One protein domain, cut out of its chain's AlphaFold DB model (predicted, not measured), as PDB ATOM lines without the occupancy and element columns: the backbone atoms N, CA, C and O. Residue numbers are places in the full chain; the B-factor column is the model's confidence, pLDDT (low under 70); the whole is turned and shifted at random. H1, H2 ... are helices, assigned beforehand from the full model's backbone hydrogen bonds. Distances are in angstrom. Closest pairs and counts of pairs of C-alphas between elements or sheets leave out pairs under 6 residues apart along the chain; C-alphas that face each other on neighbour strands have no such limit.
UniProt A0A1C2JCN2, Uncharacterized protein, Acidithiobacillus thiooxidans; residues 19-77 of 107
ATOM      1  N   LYS A  19      28.824 -19.442  34.431       92.94
ATOM      2  CA  LYS A  19      29.086 -20.393  35.518       92.94
ATOM      3  C   LYS A  19      28.922 -19.735  36.887       92.94
ATOM      4  O   LYS A  19      28.355 -20.356  37.779       92.94
ATOM      5  N   SER A  20      29.387 -18.498  37.043       92.81
ATOM      6  CA  SER A  20      29.264 -17.733  38.285       92.81
ATOM      7  C   SER A  20      27.801 -17.424  38.618       92.81
ATOM      8  O   SER A  20      27.364 -17.691  39.736       92.81
ATOM      9  N   VAL A  21      27.012 -16.984  37.630       93.50
ATOM     10  CA  VAL A  21      25.581 -16.701  37.792       93.50
ATOM     11  C   VAL A  21      24.822 -17.980  38.135       93.50
ATOM     12  O   VAL A  21      24.105 -18.012  39.134       93.50
ATOM     13  N   VAL A  22      25.039 -19.059  37.377       94.31
ATOM     14  CA  VAL A  22      24.398 -20.360  37.618       94.31
ATOM     15  C   VAL A  22      24.754 -20.916  38.997       94.31
ATOM     16  O   VAL A  22      23.878 -21.429  39.682       94.31
ATOM     17  N   LEU A  23      26.010 -20.792  39.436       93.81
ATOM     18  CA  LEU A  23      26.418 -21.216  40.777       93.81
ATOM     19  C   LEU A  23      25.754 -20.364  41.868       93.81
ATOM     20  O   LEU A  23      25.277 -20.910  42.857       93.81
ATOM     21  N   SER A  24      25.682 -19.044  41.677       91.81
ATOM     22  CA  SER A  24      25.074 -18.124  42.648       91.81
ATOM     23  C   SER A  24      23.562 -18.305  42.813       91.81
ATOM     24  O   SER A  24      23.030 -18.065  43.893       91.81
ATOM     25  N   ARG A  25      22.877 -18.752  41.753       94.50
ATOM     26  CA  ARG A  25      21.426 -18.986  41.713       94.50
ATOM     27  C   ARG A  25      21.066 -20.465  41.599       94.50
ATOM     28  O   ARG A  25      19.979 -20.799  41.137       94.50
ATOM     29  N   TYR A  26      21.969 -21.356  42.006       94.69
ATOM     30  CA  TYR A  26      21.811 -22.793  41.798       94.69
ATOM     31  C   TYR A  26      20.477 -23.330  42.345       94.69
ATOM     32  O   TYR A  26      19.748 -24.002  41.621       94.69
ATOM     33  N   GLU A  27      20.128 -22.984  43.586       94.06
ATOM     34  CA  GLU A  27      18.888 -23.432  44.241       94.06
ATOM     35  C   GLU A  27      17.622 -22.878  43.575       94.06
ATOM     36  O   GLU A  27      16.616 -23.580  43.454       94.06
ATOM     37  N   ASP A  28      17.678 -21.633  43.097       94.69
ATOM     38  CA  ASP A  28      16.555 -20.990  42.411       94.69
ATOM     39  C   ASP A  28      16.307 -21.675  41.055       94.69
ATOM     40  O   ASP A  28      15.166 -21.973  40.697       94.69
ATOM     41  N   ILE A  29      17.382 -21.995  40.325       96.12
ATOM     42  CA  ILE A  29      17.325 -22.726  39.052       96.12
ATOM     43  C   ILE A  29      16.815 -24.155  39.269       96.12
ATOM     44  O   ILE A  29      15.954 -24.616  38.520       96.12
ATOM     45  N   ASP A  30      17.310 -24.852  40.294       96.06
ATOM     46  CA  ASP A  30      16.856 -26.204  40.638       96.06
ATOM     47  C   ASP A  30      15.354 -26.225  40.965       96.06
ATOM     48  O   ASP A  30      14.602 -27.059  40.457       96.06
ATOM     49  N   THR A  31      14.887 -25.236  41.729       95.94
ATOM     50  CA  THR A  31      13.463 -25.047  42.030       95.94
ATOM     51  C   THR A  31      12.654 -24.771  40.762       95.94
ATOM     52  O   THR A  31      11.642 -25.429  40.523       95.94
ATOM     53  N   ALA A  32      13.112 -23.866  39.893       96.50
ATOM     54  CA  ALA A  32      12.438 -23.569  38.629       96.50
ATOM     55  C   ALA A  32      12.315 -24.814  37.731       96.50
ATOM     56  O   ALA A  32      11.280 -25.028  37.095       96.50
ATOM     57  N   ARG A  33      13.341 -25.673  37.720       97.25
ATOM     58  CA  ARG A  33      13.323 -26.948  36.992       97.25
ATOM     59  C   ARG A  33      12.348 -27.959  37.584       97.25
ATOM     60  O   ARG A  33      11.668 -28.633  36.813       97.25
ATOM     61  N   LYS A  34      12.223 -28.036  38.912       96.31
ATOM     62  CA  LYS A  34      11.192 -28.848  39.590       96.31
ATOM     63  C   LYS A  34       9.775 -28.372  39.268       96.31
ATOM     64  O   LYS A  34       8.872 -29.190  39.145       96.31
ATOM     65  N   LEU A  35       9.605 -27.071  39.040       97.25
ATOM     66  CA  LEU A  35       8.363 -26.452  38.562       97.25
ATOM     67  C   LEU A  35       8.202 -26.501  37.029       97.25
ATOM     68  O   LEU A  35       7.395 -25.765  36.468       97.25
ATOM     69  N   MET A  36       8.978 -27.347  36.344       95.75
ATOM     70  CA  MET A  36       8.896 -27.605  34.900       95.75
ATOM     71  C   MET A  36       9.123 -26.385  33.985       95.75
ATOM     72  O   MET A  36       8.743 -26.418  32.815       95.75
ATOM     73  N   ARG A  37       9.797 -25.324  34.453       97.44
ATOM     74  CA  ARG A  37      10.172 -24.185  33.590       97.44
ATOM     75  C   ARG A  37      11.196 -24.592  32.538       97.44
ATOM     76  O   ARG A  37      12.102 -25.379  32.830       97.44
ATOM     77  N   THR A  38      11.071 -24.069  31.317       97.38
ATOM     78  CA  THR A  38      11.988 -24.429  30.230       97.38
ATOM     79  C   THR A  38      13.365 -23.804  30.449       97.38
ATOM     80  O   THR A  38      13.523 -22.818  31.166       97.38
ATOM     81  N   TRP A  39      14.395 -24.386  29.834       96.81
ATOM     82  CA  TRP A  39      15.743 -23.821  29.919       96.81
ATOM     83  C   TRP A  39      15.869 -22.464  29.227       96.81
ATOM     84  O   TRP A  39      16.735 -21.694  29.622       96.81
ATOM     85  N   ASN A  40      15.021 -22.173  28.236       97.06
ATOM     86  CA  ASN A  40      14.982 -20.858  27.604       97.06
ATOM     87  C   ASN A  40      14.415 -19.825  28.581       97.06
ATOM     88  O   ASN A  40      15.118 -18.872  28.876       97.06
ATOM     89  N   ASP A  41      13.264 -20.093  29.212       96.88
ATOM     90  CA  ASP A  41      12.682 -19.171  30.208       96.88
ATOM     91  C   ASP A  41      13.665 -18.869  31.350       96.88
ATOM     92  O   ASP A  41      13.787 -17.739  31.821       96.88
ATOM     93  N   ILE A  42      14.383 -19.900  31.810       97.06
ATOM     94  CA  ILE A  42      15.399 -19.757  32.856       97.06
ATOM     95  C   ILE A  42      16.588 -18.940  32.345       97.06
ATOM     96  O   ILE A  42      17.100 -18.100  33.079       97.06
ATOM     97  N   ALA A  43      17.056 -19.182  31.119       96.69
ATOM     98  CA  ALA A  43      18.168 -18.433  30.545       96.69
ATOM     99  C   ALA A  43      17.811 -16.954  30.362       96.69
ATOM    100  O   ALA A  43      18.594 -16.101  30.774       96.69
ATOM    101  N   ASP A  44      16.615 -16.662  29.857       96.19
ATOM    102  CA  ASP A  44      16.097 -15.307  29.680       96.19
ATOM    103  C   ASP A  44      16.005 -14.588  31.040       96.19
ATOM    104  O   ASP A  44      16.537 -13.493  31.209       96.19
ATOM    105  N   ALA A  45      15.471 -15.252  32.075       95.88
ATOM    106  CA  ALA A  45      15.407 -14.711  33.440       95.88
ATOM    107  C   ALA A  45      16.786 -14.468  34.095       95.88
ATOM    108  O   ALA A  45      16.893 -13.733  35.083       95.88
ATOM    109  N   LEU A  46      17.842 -15.104  33.583       93.75
ATOM    110  CA  LEU A  46      19.228 -14.911  34.013       93.75
ATOM    111  C   LEU A  46      19.997 -13.911  33.129       93.75
ATOM    112  O   LEU A  46      21.163 -13.650  33.421       93.75
ATOM    113  N   GLY A  47      19.372 -13.359  32.082       94.88
ATOM    114  CA  GLY A  47      20.000 -12.438  31.128       94.88
ATOM    115  C   GLY A  47      20.845 -13.121  30.045       94.88
ATOM    116  O   GLY A  47      21.744 -12.502  29.483       94.88
ATOM    117  N   PHE A  48      20.600 -14.405  29.764       94.25
ATOM    118  CA  PHE A  48      21.287 -15.197  28.737       94.25
ATOM    119  C   PHE A  48      20.337 -15.587  27.596       94.25
ATOM    120  O   PHE A  48      20.205 -16.770  27.271       94.25
ATOM    121  N   GLU A  49      19.676 -14.598  26.999       94.31
ATOM    122  CA  GLU A  49      18.641 -14.809  25.981       94.31
ATOM    123  C   GLU A  49      19.091 -15.733  24.841       94.31
ATOM    124  O   GLU A  49      20.205 -15.631  24.322       94.31
ATOM    125  N   GLY A  50      18.237 -16.694  24.479       92.50
ATOM    126  CA  GLY A  50      18.521 -17.666  23.414       92.50
ATOM    127  C   GLY A  50      19.598 -18.710  23.748       92.50
ATOM    128  O   GLY A  50      19.908 -19.566  22.915       92.50
ATOM    129  N   ARG A  51      20.156 -18.708  24.967       95.19
ATOM    130  CA  ARG A  51      21.238 -19.619  25.388       95.19
ATOM    131  C   ARG A  51      20.788 -20.746  26.320       95.19
ATOM    132  O   ARG A  51      21.590 -21.267  27.098       95.19
ATOM    133  N   GLY A  52      19.534 -21.191  26.227       95.88
ATOM    134  CA  GLY A  52      18.987 -22.240  27.101       95.88
ATOM    135  C   GLY A  52      19.807 -23.539  27.123       95.88
ATOM    136  O   GLY A  52      20.047 -24.104  28.192       95.88
ATOM    137  N   LYS A  53      20.321 -23.991  25.970       96.88
ATOM    138  CA  LYS A  53      21.187 -25.188  25.891       96.88
ATOM    139  C   LYS A  53      22.497 -25.019  26.669       96.88
ATOM    140  O   LYS A  53      22.923 -25.943  27.364       96.88
ATOM    141  N   ASP A  54      23.108 -23.840  26.587       95.56
ATOM    142  CA  ASP A  54      24.357 -23.541  27.288       95.56
ATOM    143  C   ASP A  54      24.139 -23.491  28.800       95.56
ATOM    144  O   ASP A  54      24.918 -24.078  29.557       95.56
ATOM    145  N   VAL A  55      23.046 -22.852  29.235       96.50
ATOM    146  CA  VAL A  55      22.647 -22.785  30.646       96.50
ATOM    147  C   VAL A  55      22.381 -24.186  31.196       96.50
ATOM    148  O   VAL A  55      22.910 -24.522  32.255       96.50
ATOM    149  N   ALA A  56      21.668 -25.044  30.461       96.81
ATOM    150  CA  ALA A  56      21.412 -26.431  30.858       96.81
ATOM    151  C   ALA A  56      22.709 -27.241  31.040       96.81
ATOM    152  O   ALA A  56      22.911 -27.920  32.057       96.81
ATOM    153  N   GLY A  57      23.628 -27.146  30.072       97.12
ATOM    154  CA  GLY A  57      24.929 -27.810  30.151       97.12
ATOM    155  C   GLY A  57      25.787 -27.262  31.295       97.12
ATOM    156  O   GLY A  57      26.456 -28.022  32.002       97.12
ATOM    157  N   CYS A  58      25.746 -25.948  31.520       96.00
ATOM    158  CA  CYS A  58      26.445 -25.296  32.621       96.00
ATOM    159  C   CYS A  58      25.903 -25.750  33.982       96.00
ATOM    160  O   CYS A  58      26.684 -26.191  34.827       96.00
ATOM    161  N   PHE A  59      24.580 -25.734  34.160       96.69
ATOM    162  CA  PHE A  59      23.904 -26.205  35.366       96.69
ATOM    163  C   PHE A  59      24.275 -27.650  35.686       96.69
ATOM    164  O   PHE A  59      24.666 -27.941  36.809       96.69
ATOM    165  N   THR A  60      24.266 -28.541  34.692       96.50
ATOM    166  CA  THR A  60      24.642 -29.951  34.884       96.50
ATOM    167  C   THR A  60      26.073 -30.101  35.416       96.50
ATOM    168  O   THR A  60      26.325 -30.873  36.344       96.50
ATOM    169  N   ARG A  61      27.027 -29.328  34.876       95.62
ATOM    170  CA  ARG A  61      28.420 -29.325  35.356       95.62
ATOM    171  C   ARG A  61      28.543 -28.755  36.769       95.62
ATOM    172  O   ARG A  61      29.316 -29.285  37.567       95.62
ATOM    173  N   VAL A  62      27.795 -27.697  37.078       94.00
ATOM    174  CA  VAL A  62      27.752 -27.095  38.418       94.00
ATOM    175  C   VAL A  62      27.148 -28.072  39.430       94.00
ATOM    176  O   VAL A  62      27.788 -28.344  40.442       94.00
ATOM    177  N   ALA A  63      26.006 -28.690  39.120       93.81
ATOM    178  CA  ALA A  63      25.349 -29.707  39.941       93.81
ATOM    179  C   ALA A  63      26.286 -30.884  40.248       93.81
ATOM    180  O   ALA A  63      26.421 -31.306  41.396       93.81
ATOM    181  N   ALA A  64      27.002 -31.384  39.235       94.56
ATOM    182  CA  ALA A  64      27.996 -32.436  39.420       94.56
ATOM    183  C   ALA A  64      29.173 -31.985  40.303       94.56
ATOM    184  O   ALA A  64      29.685 -32.778  41.093       94.56
ATOM    185  N   GLY A  65      29.608 -30.727  40.182       92.69
ATOM    186  CA  GLY A  65      30.635 -30.136  41.040       92.69
ATOM    187  C   GLY A  65      30.193 -30.031  42.501       92.69
ATOM    188  O   GLY A  65      30.960 -30.411  43.382       92.69
ATOM    189  N   ILE A  66      28.952 -29.600  42.743       91.81
ATOM    190  CA  ILE A  66      28.349 -29.507  44.081       91.81
ATOM    191  C   ILE A  66      28.200 -30.901  44.697       91.81
ATOM    192  O   ILE A  66      28.673 -31.136  45.803       91.81
ATOM    193  N   LYS A  67      27.643 -31.867  43.953       91.56
ATOM    194  CA  LYS A  67      27.475 -33.254  44.423       91.56
ATOM    195  C   LYS A  67      28.803 -33.915  44.810       91.56
ATOM    196  O   LYS A  67      28.838 -34.747  45.707       91.56
ATOM    197  N   LYS A  68      29.896 -33.554  44.131       92.81
ATOM    198  CA  LYS A  68      31.255 -34.044  44.419       92.81
ATOM    199  C   LYS A  68      31.977 -33.239  45.511       92.81
ATOM    200  O   LYS A  68      33.149 -33.509  45.749       92.81
ATOM    201  N   GLY A  69      31.343 -32.224  46.101       88.38
ATOM    202  CA  GLY A  69      31.959 -31.330  47.089       88.38
ATOM    203  C   GLY A  69      33.037 -30.395  46.525       88.38
ATOM    204  O   GLY A  69      33.757 -29.763  47.286       88.38
ATOM    205  N   LYS A  70      33.171 -30.292  45.193       86.81
ATOM    206  CA  LYS A  70      34.166 -29.425  44.528       86.81
ATOM    207  C   LYS A  70      33.718 -27.971  44.423       86.81
ATOM    208  O   LYS A  70      34.537 -27.100  44.151       86.81
ATOM    209  N   LEU A  71      32.417 -27.725  44.548       87.12
ATOM    210  CA  LEU A  71      31.813 -26.399  44.510       87.12
ATOM    211  C   LEU A  71      30.885 -26.256  45.708       87.12
ATOM    212  O   LEU A  71      30.134 -27.177  46.022       87.12
ATOM    213  N   MET A  72      30.915 -25.086  46.334       85.25
ATOM    214  CA  MET A  72      29.970 -24.714  47.378       85.25
ATOM    215  C   MET A  72      28.981 -23.709  46.806       85.25
ATOM    216  O   MET A  72      29.378 -22.764  46.120       85.25
ATOM    217  N   VAL A  73      27.696 -23.919  47.079       82.06
ATOM    218  CA  VAL A  73      26.677 -22.912  46.787       82.06
ATOM    219  C   VAL A  73      26.915 -21.752  47.752       82.06
ATOM    220  O   VAL A  73      27.024 -21.991  48.959       82.06
ATOM    221  N   PRO A  74      27.056 -20.510  47.262       80.00
ATOM    222  CA  PRO A  74      27.227 -19.374  48.146       80.00
ATOM    223  C   PRO A  74      25.987 -19.258  49.029       80.00
ATOM    224  O   PRO A  74      24.875 -19.081  48.534       80.00
ATOM    225  N   VAL A  75      26.185 -19.362  50.345       70.25
ATOM    226  CA  VAL A  75      25.126 -19.114  51.324       70.25
ATOM    227  C   VAL A  75      24.643 -17.692  51.074       70.25
ATOM    228  O   VAL A  75      25.429 -16.747  51.199       70.25
ATOM    229  N   LYS A  76      23.379 -17.531  50.663       61.53
ATOM    230  CA  LYS A  76      22.769 -16.209  50.509       61.53
ATOM    231  C   LYS A  76      22.981 -15.492  51.841       61.53
ATOM    232  O   LYS A  76      22.363 -15.864  52.836       61.53
ATOM    233  N   LYS A  77      23.870 -14.488  51.888       50.34
ATOM    234  CA  LYS A  77      23.897 -13.528  52.996       50.34
ATOM    235  C   LYS A  77      22.523 -12.887  52.953       50.34
ATOM    236  O   LYS A  77      22.277 -12.039  52.096       50.34
TER     237      LYS A  77
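AT A GLANCE: This is residues 19 to 77 of the 107 residues of an uncharacterized protein of Acidithiobacillus thiooxidans (UniProt A0A1C2JCN2). One long helix, H4, makes one side of the domain; the short helices H1 and H3 pack steeply across it, H1 on its middle and H3 at its beginning, while H2 bridges the space between them. After H4 the backbone turns aside, and residues 72 to 77 run on as a tail without a named element. The 59 printed residues include four named helices, in the order H1, H2, H3, H4, and no named strand; the class is all helix. The whole is compact, with a radius of gyration of the C-alphas of 10.9 A and spans of 30 by 23 by 20 A.

HOW THE PARTS SIT: H1, residues 19 to 24, touches H4, residues 52 to 67, through residues 55 to 62 of H4 alone. Their closest C-alphas, of Lys 19 and Cys 58, are 6.3 A apart; the helices run the same way at a steep tilt of 63 degrees. H2, residues 26 to 34, is close to H1 but not clearly touching, about perpendicular at 86 degrees, the closest C-alphas being those of Val 22 and Ile 29 at 7.6 A. H2 is also close to H4 but not clearly touching, with the closest C-alphas, of Tyr 26 and Phe 59, 7.6 A apart. H3, residues 39 to 45, is close to H2 but not clearly touching, with the closest C-alphas, of Ile 29 and Ile 42, at 7.1 A. H3 touches residues 52 to 56 of H4 alone, about perpendicular at 87 degrees; the closest C-alphas, of Asn 40 and Gly 52, are 4.3 A apart. H1 and H3 are apart. In H1, H2, H3 and H4 every O i to N i+4 pair is within hydrogen-bond range.

IN THESE COORDINATES: H1 begins at C-alpha 19, (29.086, -20.393, 35.518). H2 measures 12.4 A from first to last C-alpha, and H4 22.2 A, ending at C-alpha 67, (27.475, -33.254, 44.423).

THE WHOLE: The C-alphas farthest apart, of Gly 50 and Gly 69, are 30.5 A apart. The printed part has no cut and no long link. Residues 76 to 77 have pLDDT under 70.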